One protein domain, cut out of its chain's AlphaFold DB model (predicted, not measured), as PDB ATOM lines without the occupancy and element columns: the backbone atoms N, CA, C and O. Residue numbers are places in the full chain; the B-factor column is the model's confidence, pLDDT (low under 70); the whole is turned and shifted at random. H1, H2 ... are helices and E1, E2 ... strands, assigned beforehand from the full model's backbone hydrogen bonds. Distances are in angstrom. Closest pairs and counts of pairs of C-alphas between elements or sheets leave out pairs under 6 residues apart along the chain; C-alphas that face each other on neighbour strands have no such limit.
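AT A GLANCE: This is residues 2 to 53 of the 182 residues of an uncharacterized protein of Alphaproteobacteria bacterium MarineAlpha4_Bin1 (UniProt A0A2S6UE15). Two small antiparallel sheets lie at opposite ends of a loose, elongated body: a three-stranded sheet of E1, E2 and E5 at one end, and the two-stranded hairpin of E3 and E4 at the other. The short helix H1 lies by the three-stranded sheet, in the path back from the hairpin to E5. The printed part has 52 residues, with elements in the order E1 E2 E3 E4 H1 E5, a mixed class of helices and strands. The larger sheet has the order E2 - E1 - E5. The whole is loose, with a radius of gyration of the C-alphas of 12.4 A, and spans 40 by 27 by 15 A, only just elongated.

HOW THE PARTS SIT: E1, residues 2 to 5, and E2, residues 10 to 12, form a hairpin at 138 degrees, with N 3 and O 11 2.8 A apart. E5, residues 44 to 48, is the other antiparallel neighbour of E1, at 162 degrees, with N 4 and O 46 3.0 A apart. E3, residues 20 to 25, and E4, residues 29 to 33, form a hairpin at 151 degrees, with N 22 and O 31 2.9 A apart. E3 is apart from E1, E2 and E5, and E4 is apart from the same three. H1, residues 36 to 41, only grazes the larger sheet, with its residues 38 to 40; its closest C-alphas to E5 are those of Leu 39 and Thr 45, 7.8 A apart. In H1 every O i to N i+4 pair is within hydrogen-bond range.

IN THESE COORDINATES: E1 begins at C-alpha 2 (-19.845, 43.474, -45.089). E3 is 15.5 A long, E4 13.0 A and E5 10.9 A. E5 ends at C-alpha 48 (-22.604, 41.312, -41.134).

THE WHOLE: The C-alphas farthest apart, of Asp 7 and Gly 26, are 40.1 A apart. The printed part has no cut and no long link. Its mean pLDDT is 83.8, and no printed residue is under 70.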
ATOM      1  N   LYS A   2     -19.797  42.012 -45.040       86.50
ATOM      2  CA  LYS A   2     -19.845  43.474 -45.089       86.50
ATOM      3  C   LYS A   2     -19.502  43.997 -43.694       86.50
ATOM      4  O   LYS A   2     -19.973  43.432 -42.713       86.50
ATOM      5  N   ALA A   3     -18.668  45.019 -43.587       85.06
ATOM      6  CA  ALA A   3     -18.272  45.582 -42.303       85.06
ATOM      7  C   ALA A   3     -18.209  47.108 -42.362       85.06
ATOM      8  O   ALA A   3     -17.986  47.677 -43.431       85.06
ATOM      9  N   SER A   4     -18.412  47.743 -41.214       87.44
ATOM     10  CA  SER A   4     -18.387  49.198 -41.057       87.44
ATOM     11  C   SER A   4     -17.166  49.605 -40.240       87.44
ATOM     12  O   SER A   4     -16.863  48.985 -39.217       87.44
ATOM     13  N   ARG A   5     -16.457  50.635 -40.701       83.94
ATOM     14  CA  ARG A   5     -15.331  51.253 -39.989       83.94
ATOM     15  C   ARG A   5     -15.808  52.381 -39.071       83.94
ATOM     16  O   ARG A   5     -16.959  52.807 -39.138       83.94
ATOM     17  N   GLN A   6     -14.910  52.873 -38.214       83.00
ATOM     18  CA  GLN A   6     -15.192  54.001 -37.312       83.00
ATOM     19  C   GLN A   6     -15.589  55.289 -38.049       83.00
ATOM     20  O   GLN A   6     -16.391  56.057 -37.532       83.00
ATOM     21  N   ASP A   7     -15.070  55.500 -39.260       84.12
ATOM     22  CA  ASP A   7     -15.397  56.641 -40.125       84.12
ATOM     23  C   ASP A   7     -16.741  56.485 -40.872       84.12
ATOM     24  O   ASP A   7     -17.099  57.329 -41.690       84.12
ATOM     25  N   GLY A   8     -17.484  55.403 -40.610       82.31
ATOM     26  CA  GLY A   8     -18.752  55.089 -41.268       82.31
ATOM     27  C   GLY A   8     -18.608  54.454 -42.653       82.31
ATOM     28  O   GLY A   8     -19.617  54.066 -43.242       82.31
ATOM     29  N   SER A   9     -17.387  54.297 -43.175       86.62
ATOM     30  CA  SER A   9     -17.168  53.641 -44.464       86.62
ATOM     31  C   SER A   9     -17.477  52.144 -44.400       86.62
ATOM     32  O   SER A   9     -17.267  51.469 -43.385       86.62
ATOM     33  N   GLU A  10     -17.985  51.612 -45.513       88.75
ATOM     34  CA  GLU A  10     -18.316  50.198 -45.655       88.75
ATOM     35  C   GLU A  10     -17.251  49.469 -46.471       88.75
ATOM     36  O   GLU A  10     -16.853  49.898 -47.553       88.75
ATOM     37  N   VAL A  11     -16.823  48.318 -45.967       86.81
ATOM     38  CA  VAL A  11     -15.812  47.465 -46.591       86.81
ATOM     39  C   VAL A  11     -16.328  46.036 -46.724       86.81
ATOM     40  O   VAL A  11     -17.137  45.563 -45.919       86.81
ATOM     41  N   ARG A  12     -15.875  45.334 -47.767       87.69
ATOM     42  CA  ARG A  12     -16.215  43.928 -48.013       87.69
ATOM     43  C   ARG A  12     -14.977  43.055 -47.892       87.69
ATOM     44  O   ARG A  12     -13.940  43.376 -48.459       87.69
ATOM     45  N   PHE A  13     -15.123  41.928 -47.199       81.94
ATOM     46  CA  PHE A  13     -14.052  40.950 -47.024       81.94
ATOM     47  C   PHE A  13     -14.527  39.526 -47.335       81.94
ATOM     48  O   PHE A  13     -15.658  39.161 -46.959       81.94
ATOM     49  N   PRO A  14     -13.675  38.697 -47.968       84.19
ATOM     50  CA  PRO A  14     -13.896  37.263 -48.034       84.19
ATOM     51  C   PRO A  14     -13.780  36.680 -46.624       84.19
ATOM     52  O   PRO A  14     -12.801  36.895 -45.918       84.19
ATOM     53  N   ILE A  15     -14.805  35.948 -46.195       84.25
ATOM     54  CA  ILE A  15     -14.878  35.440 -44.821       84.25
ATOM     55  C   ILE A  15     -14.113  34.123 -44.622       84.25
ATOM     56  O   ILE A  15     -13.788  33.780 -43.492       84.25
ATOM     57  N   GLY A  16     -13.795  33.396 -45.698       79.12
ATOM     58  CA  GLY A  16     -13.286  32.019 -45.623       79.12
ATOM     59  C   GLY A  16     -12.047  31.838 -44.739       79.12
ATOM     60  O   GLY A  16     -12.007  30.903 -43.954       79.12
ATOM     61  N   ALA A  17     -11.074  32.752 -44.813       78.44
ATOM     62  CA  ALA A  17      -9.866  32.698 -43.983       78.44
ATOM     63  C   ALA A  17     -10.030  33.361 -42.601       78.44
ATOM     64  O   ALA A  17      -9.175  33.208 -41.734       78.44
ATOM     65  N   LEU A  18     -11.110  34.123 -42.402       84.62
ATOM     66  CA  LEU A  18     -11.361  34.906 -41.188       84.62
ATOM     67  C   LEU A  18     -12.312  34.205 -40.216       84.62
ATOM     68  O   LEU A  18     -12.361  34.575 -39.044       84.62
ATOM     69  N   ALA A  19     -13.085  33.228 -40.691       89.00
ATOM     70  CA  ALA A  19     -14.078  32.533 -39.892       89.00
ATOM     71  C   ALA A  19     -13.832  31.032 -39.819       89.00
ATOM     72  O   ALA A  19     -13.416  30.392 -40.780       89.00
ATOM     73  N   THR A  20     -14.206  30.457 -38.683       90.00
ATOM     74  CA  THR A  20     -14.375  29.013 -38.544       90.00
ATOM     75  C   THR A  20     -15.839  28.650 -38.716       90.00
ATOM     76  O   THR A  20     -16.710  29.294 -38.126       90.00
ATOM     77  N   PHE A  21     -16.090  27.583 -39.468       87.75
ATOM     78  CA  PHE A  21     -17.417  27.025 -39.700       87.75
ATOM     79  C   PHE A  21     -17.499  25.675 -38.998       87.75
ATOM     80  O   PHE A  21     -16.638  24.817 -39.200       87.75
ATOM     81  N   LYS A  22     -18.519  25.479 -38.165       87.12
ATOM     82  CA  LYS A  22     -18.777  24.201 -37.495       87.12
ATOM     83  C   LYS A  22     -20.247  23.844 -37.623       87.12
ATOM     84  O   LYS A  22     -21.099  24.701 -37.408       87.12
ATOM     85  N   SER A  23     -20.545  22.589 -37.950       84.25
ATOM     86  CA  SER A  23     -21.910  22.078 -37.801       84.25
ATOM     87  C   SER A  23     -22.301  22.174 -36.327       84.25
ATOM     88  O   SER A  23     -21.536  21.762 -35.453       84.25
ATOM     89  N   ALA A  24     -23.455  22.779 -36.063       80.12
ATOM     90  CA  ALA A  24     -24.004  22.896 -34.718       80.12
ATOM     91  C   ALA A  24     -25.023  21.786 -34.449       80.12
ATOM     92  O   ALA A  24     -24.996  21.157 -33.395       80.12
ATOM     93  N   ARG A  25     -25.932  21.555 -35.406       78.56
ATOM     94  CA  ARG A  25     -27.041  20.598 -35.299       78.56
ATOM     95  C   ARG A  25     -27.319  19.987 -36.674       78.56
ATOM     96  O   ARG A  25     -28.100  20.515 -37.464       78.56
ATOM     97  N   GLY A  26     -26.631  18.887 -36.976       74.38
ATOM     98  CA  GLY A  26     -26.758  18.191 -38.258       74.38
ATOM     99  C   GLY A  26     -26.371  19.063 -39.460       74.38
ATOM    100  O   GLY A  26     -25.460  19.888 -39.385       74.38
ATOM    101  N   SER A  27     -27.068  18.884 -40.579       71.19
ATOM    102  CA  SER A  27     -26.849  19.616 -41.836       71.19
ATOM    103  C   SER A  27     -27.621  20.943 -41.934       71.19
ATOM    104  O   SER A  27     -27.561  21.606 -42.967       71.19
ATOM    105  N   TRP A  28     -28.339  21.347 -40.880       74.06
ATOM    106  CA  TRP A  28     -29.310  22.453 -40.931       74.06
ATOM    107  C   TRP A  28     -28.831  23.727 -40.233       74.06
ATOM    108  O   TRP A  28     -29.285  24.817 -40.570       74.06
ATOM    109  N   ALA A  29     -27.895  23.596 -39.291       80.88
ATOM    110  CA  ALA A  29     -27.355  24.715 -38.527       80.88
ATOM    111  C   ALA A  29     -25.825  24.714 -38.545       80.88
ATOM    112  O   ALA A  29     -25.176  23.711 -38.228       80.88
ATOM    113  N   VAL A  30     -25.250  25.875 -38.860       84.62
ATOM    114  CA  VAL A  30     -23.803  26.104 -38.867       84.62
ATOM    115  C   VAL A  30     -23.473  27.267 -37.943       84.62
ATOM    116  O   VAL A  30     -23.994  28.369 -38.096       84.62
ATOM    117  N   THR A  31     -22.559  27.038 -37.006       86.81
ATOM    118  CA  THR A  31     -21.915  28.104 -36.247       86.81
ATOM    119  C   THR A  31     -20.790  28.699 -37.079       86.81
ATOM    120  O   THR A  31     -19.857  27.998 -37.477       86.81
ATOM    121  N   ILE A  32     -20.871  30.008 -37.304       87.69
ATOM    122  CA  ILE A  32     -19.826  30.809 -37.939       87.69
ATOM    123  C   ILE A  32     -19.215  31.678 -36.847       87.69
ATOM    124  O   ILE A  32     -19.905  32.510 -36.261       87.69
ATOM    125  N   ALA A  33     -17.933  31.477 -36.556       89.19
ATOM    126  CA  ALA A  33     -17.219  32.250 -35.545       89.19
ATOM    127  C   ALA A  33     -16.072  33.029 -36.184       89.19
ATOM    128  O   ALA A  33     -15.284  32.460 -36.936       89.19
ATOM    129  N   ILE A  34     -15.978  34.319 -35.860       87.31
ATOM    130  CA  ILE A  34     -14.893  35.213 -36.275       87.31
ATOM    131  C   ILE A  34     -14.166  35.664 -35.004       87.31
ATOM    132  O   ILE A  34     -14.824  36.190 -34.101       87.31
ATOM    133  N   PRO A  35     -12.838  35.479 -34.893       88.25
ATOM    134  CA  PRO A  35     -12.084  35.969 -33.747       88.25
ATOM    135  C   PRO A  35     -12.199  37.488 -33.615       88.25
ATOM    136  O   PRO A  35     -12.054  38.218 -34.597       88.25
ATOM    137  N   ARG A  36     -12.391  37.981 -32.387       85.88
ATOM    138  CA  ARG A  36     -12.466  39.424 -32.127       85.88
ATOM    139  C   ARG A  36     -11.205  40.160 -32.594       85.88
ATOM    140  O   ARG A  36     -11.321  41.193 -33.240       85.88
ATOM    141  N   SER A  37     -10.033  39.565 -32.377       89.12
ATOM    142  CA  SER A  37      -8.746  40.091 -32.849       89.12
ATOM    143  C   SER A  37      -8.686  40.274 -34.367       89.12
ATOM    144  O   SER A  37      -8.060  41.217 -34.840       89.12
ATOM    145  N   ALA A  38      -9.360  39.413 -35.138       87.25
ATOM    146  CA  ALA A  38      -9.426  39.543 -36.589       87.25
ATOM    147  C   ALA A  38     -10.285  40.748 -37.004       87.25
ATOM    148  O   ALA A  38      -9.953  41.432 -37.965       87.25
ATOM    149  N   LEU A  39     -11.361  41.043 -36.265       86.50
ATOM    150  CA  LEU A  39     -12.175  42.244 -36.482       86.50
ATOM    151  C   LEU A  39     -11.418  43.516 -36.072       86.50
ATOM    152  O   LEU A  39     -11.416  44.493 -36.819       86.50
ATOM    153  N   ASP A  40     -10.733  43.488 -34.929       88.00
ATOM    154  CA  ASP A  40      -9.957  44.634 -34.443       88.00
ATOM    155  C   ASP A  40      -8.796  44.967 -35.400       88.00
ATOM    156  O   ASP A  40      -8.586  46.134 -35.726       88.00
ATOM    157  N   ALA A  41      -8.109  43.953 -35.947       86.50
ATOM    158  CA  ALA A  41      -7.060  44.131 -36.958       86.50
ATOM    159  C   ALA A  41      -7.569  44.761 -38.268       86.50
ATOM    160  O   ALA A  41      -6.801  45.381 -39.001       86.50
ATOM    161  N   LEU A  42      -8.864  44.623 -38.564       85.31
ATOM    162  CA  LEU A  42      -9.510  45.251 -39.719       85.31
ATOM    163  C   LEU A  42     -10.031  46.666 -39.415       85.31
ATOM    164  O   LEU A  42     -10.526  47.336 -40.326       85.31
ATOM    165  N   GLY A  43      -9.938  47.124 -38.161       87.12
ATOM    166  CA  GLY A  43     -10.440  48.426 -37.722       87.12
ATOM    167  C   GLY A  43     -11.958  48.568 -37.857       87.12
ATOM    168  O   GLY A  43     -12.457  49.677 -38.067       87.12
ATOM    169  N   VAL A  44     -12.700  47.455 -37.802       88.06
ATOM    170  CA  VAL A  44     -14.157  47.451 -37.995       88.06
ATOM    171  C   VAL A  44     -14.895  47.453 -36.661       88.06
ATOM    172  O   VAL A  44     -14.522  46.764 -35.715       88.06
ATOM    173  N   THR A  45     -15.974  48.226 -36.584       83.62
ATOM    174  CA  THR A  45     -16.822  48.354 -35.386       83.62
ATOM    175  C   THR A  45     -18.063  47.471 -35.448       83.62
ATOM    176  O   THR A  45     -18.675  47.189 -34.421       83.62
ATOM    177  N   GLY A  46     -18.412  46.990 -36.641       79.06
ATOM    178  CA  GLY A  46     -19.518  46.073 -36.872       79.06
ATOM    179  C   GLY A  46     -19.304  45.252 -38.137       79.06
ATOM    180  O   GLY A  46     -18.641  45.694 -39.078       79.06
ATOM    181  N   ALA A  47     -19.869  44.047 -38.159       82.75
ATOM    182  CA  ALA A  47     -19.801  43.142 -39.294       82.75
ATOM    183  C   ALA A  47     -21.125  42.398 -39.480       82.75
ATOM    184  O   ALA A  47     -21.797  42.038 -38.516       82.75
ATOM    185  N   SER A  48     -21.479  42.143 -40.734       83.62
ATOM    186  CA  SER A  48     -22.604  41.312 -41.134       83.62
ATOM    187  C   SER A  48     -22.189  40.351 -42.244       83.62
ATOM    188  O   SER A  48     -21.315  40.624 -43.080       83.62
ATOM    189  N   LEU A  49     -22.811  39.175 -42.261       83.31
ATOM    190  CA  LEU A  49     -22.641  38.251 -43.369       83.31
ATOM    191  C   LEU A  49     -23.406  38.788 -44.574       83.31
ATOM    192  O   LEU A  49     -24.581  39.129 -44.491       83.31
ATOM    193  N   ALA A  50     -22.701  38.867 -45.693       82.44
ATOM    194  CA  ALA A  50     -23.258  39.212 -46.984       82.44
ATOM    195  C   ALA A  50     -22.810  38.119 -47.946       82.44
ATOM    196  O   ALA A  50     -21.620  37.781 -47.979       82.44
ATOM    197  N   PHE A  51     -23.776  37.565 -48.666       77.31
ATOM    198  CA  PHE A  51     -23.604  36.455 -49.585       77.31
ATOM    199  C   PHE A  51     -23.855  36.981 -50.999       77.31
ATOM    200  O   PHE A  51     -24.909  37.557 -51.266       77.31
ATOM    201  N   GLU A  52     -22.871  36.830 -51.881       72.06
ATOM    202  CA  GLU A  52     -23.027  37.143 -53.301       72.06
ATOM    203  C   GLU A  52     -23.445  35.862 -54.024       72.06
ATOM    204  O   GLU A  52     -22.721  34.868 -54.026       72.06
ATOM    205  N   GLY A  53     -24.649  35.861 -54.596       72.50
ATOM    206  CA  GLY A  53     -25.201  34.683 -55.260       72.50
ATOM    207  C   GLY A  53     -25.623  33.572 -54.293       72.50
ATOM    208  O   GLY A  53     -26.029  33.823 -53.157       72.50
TER     209      GLY A  53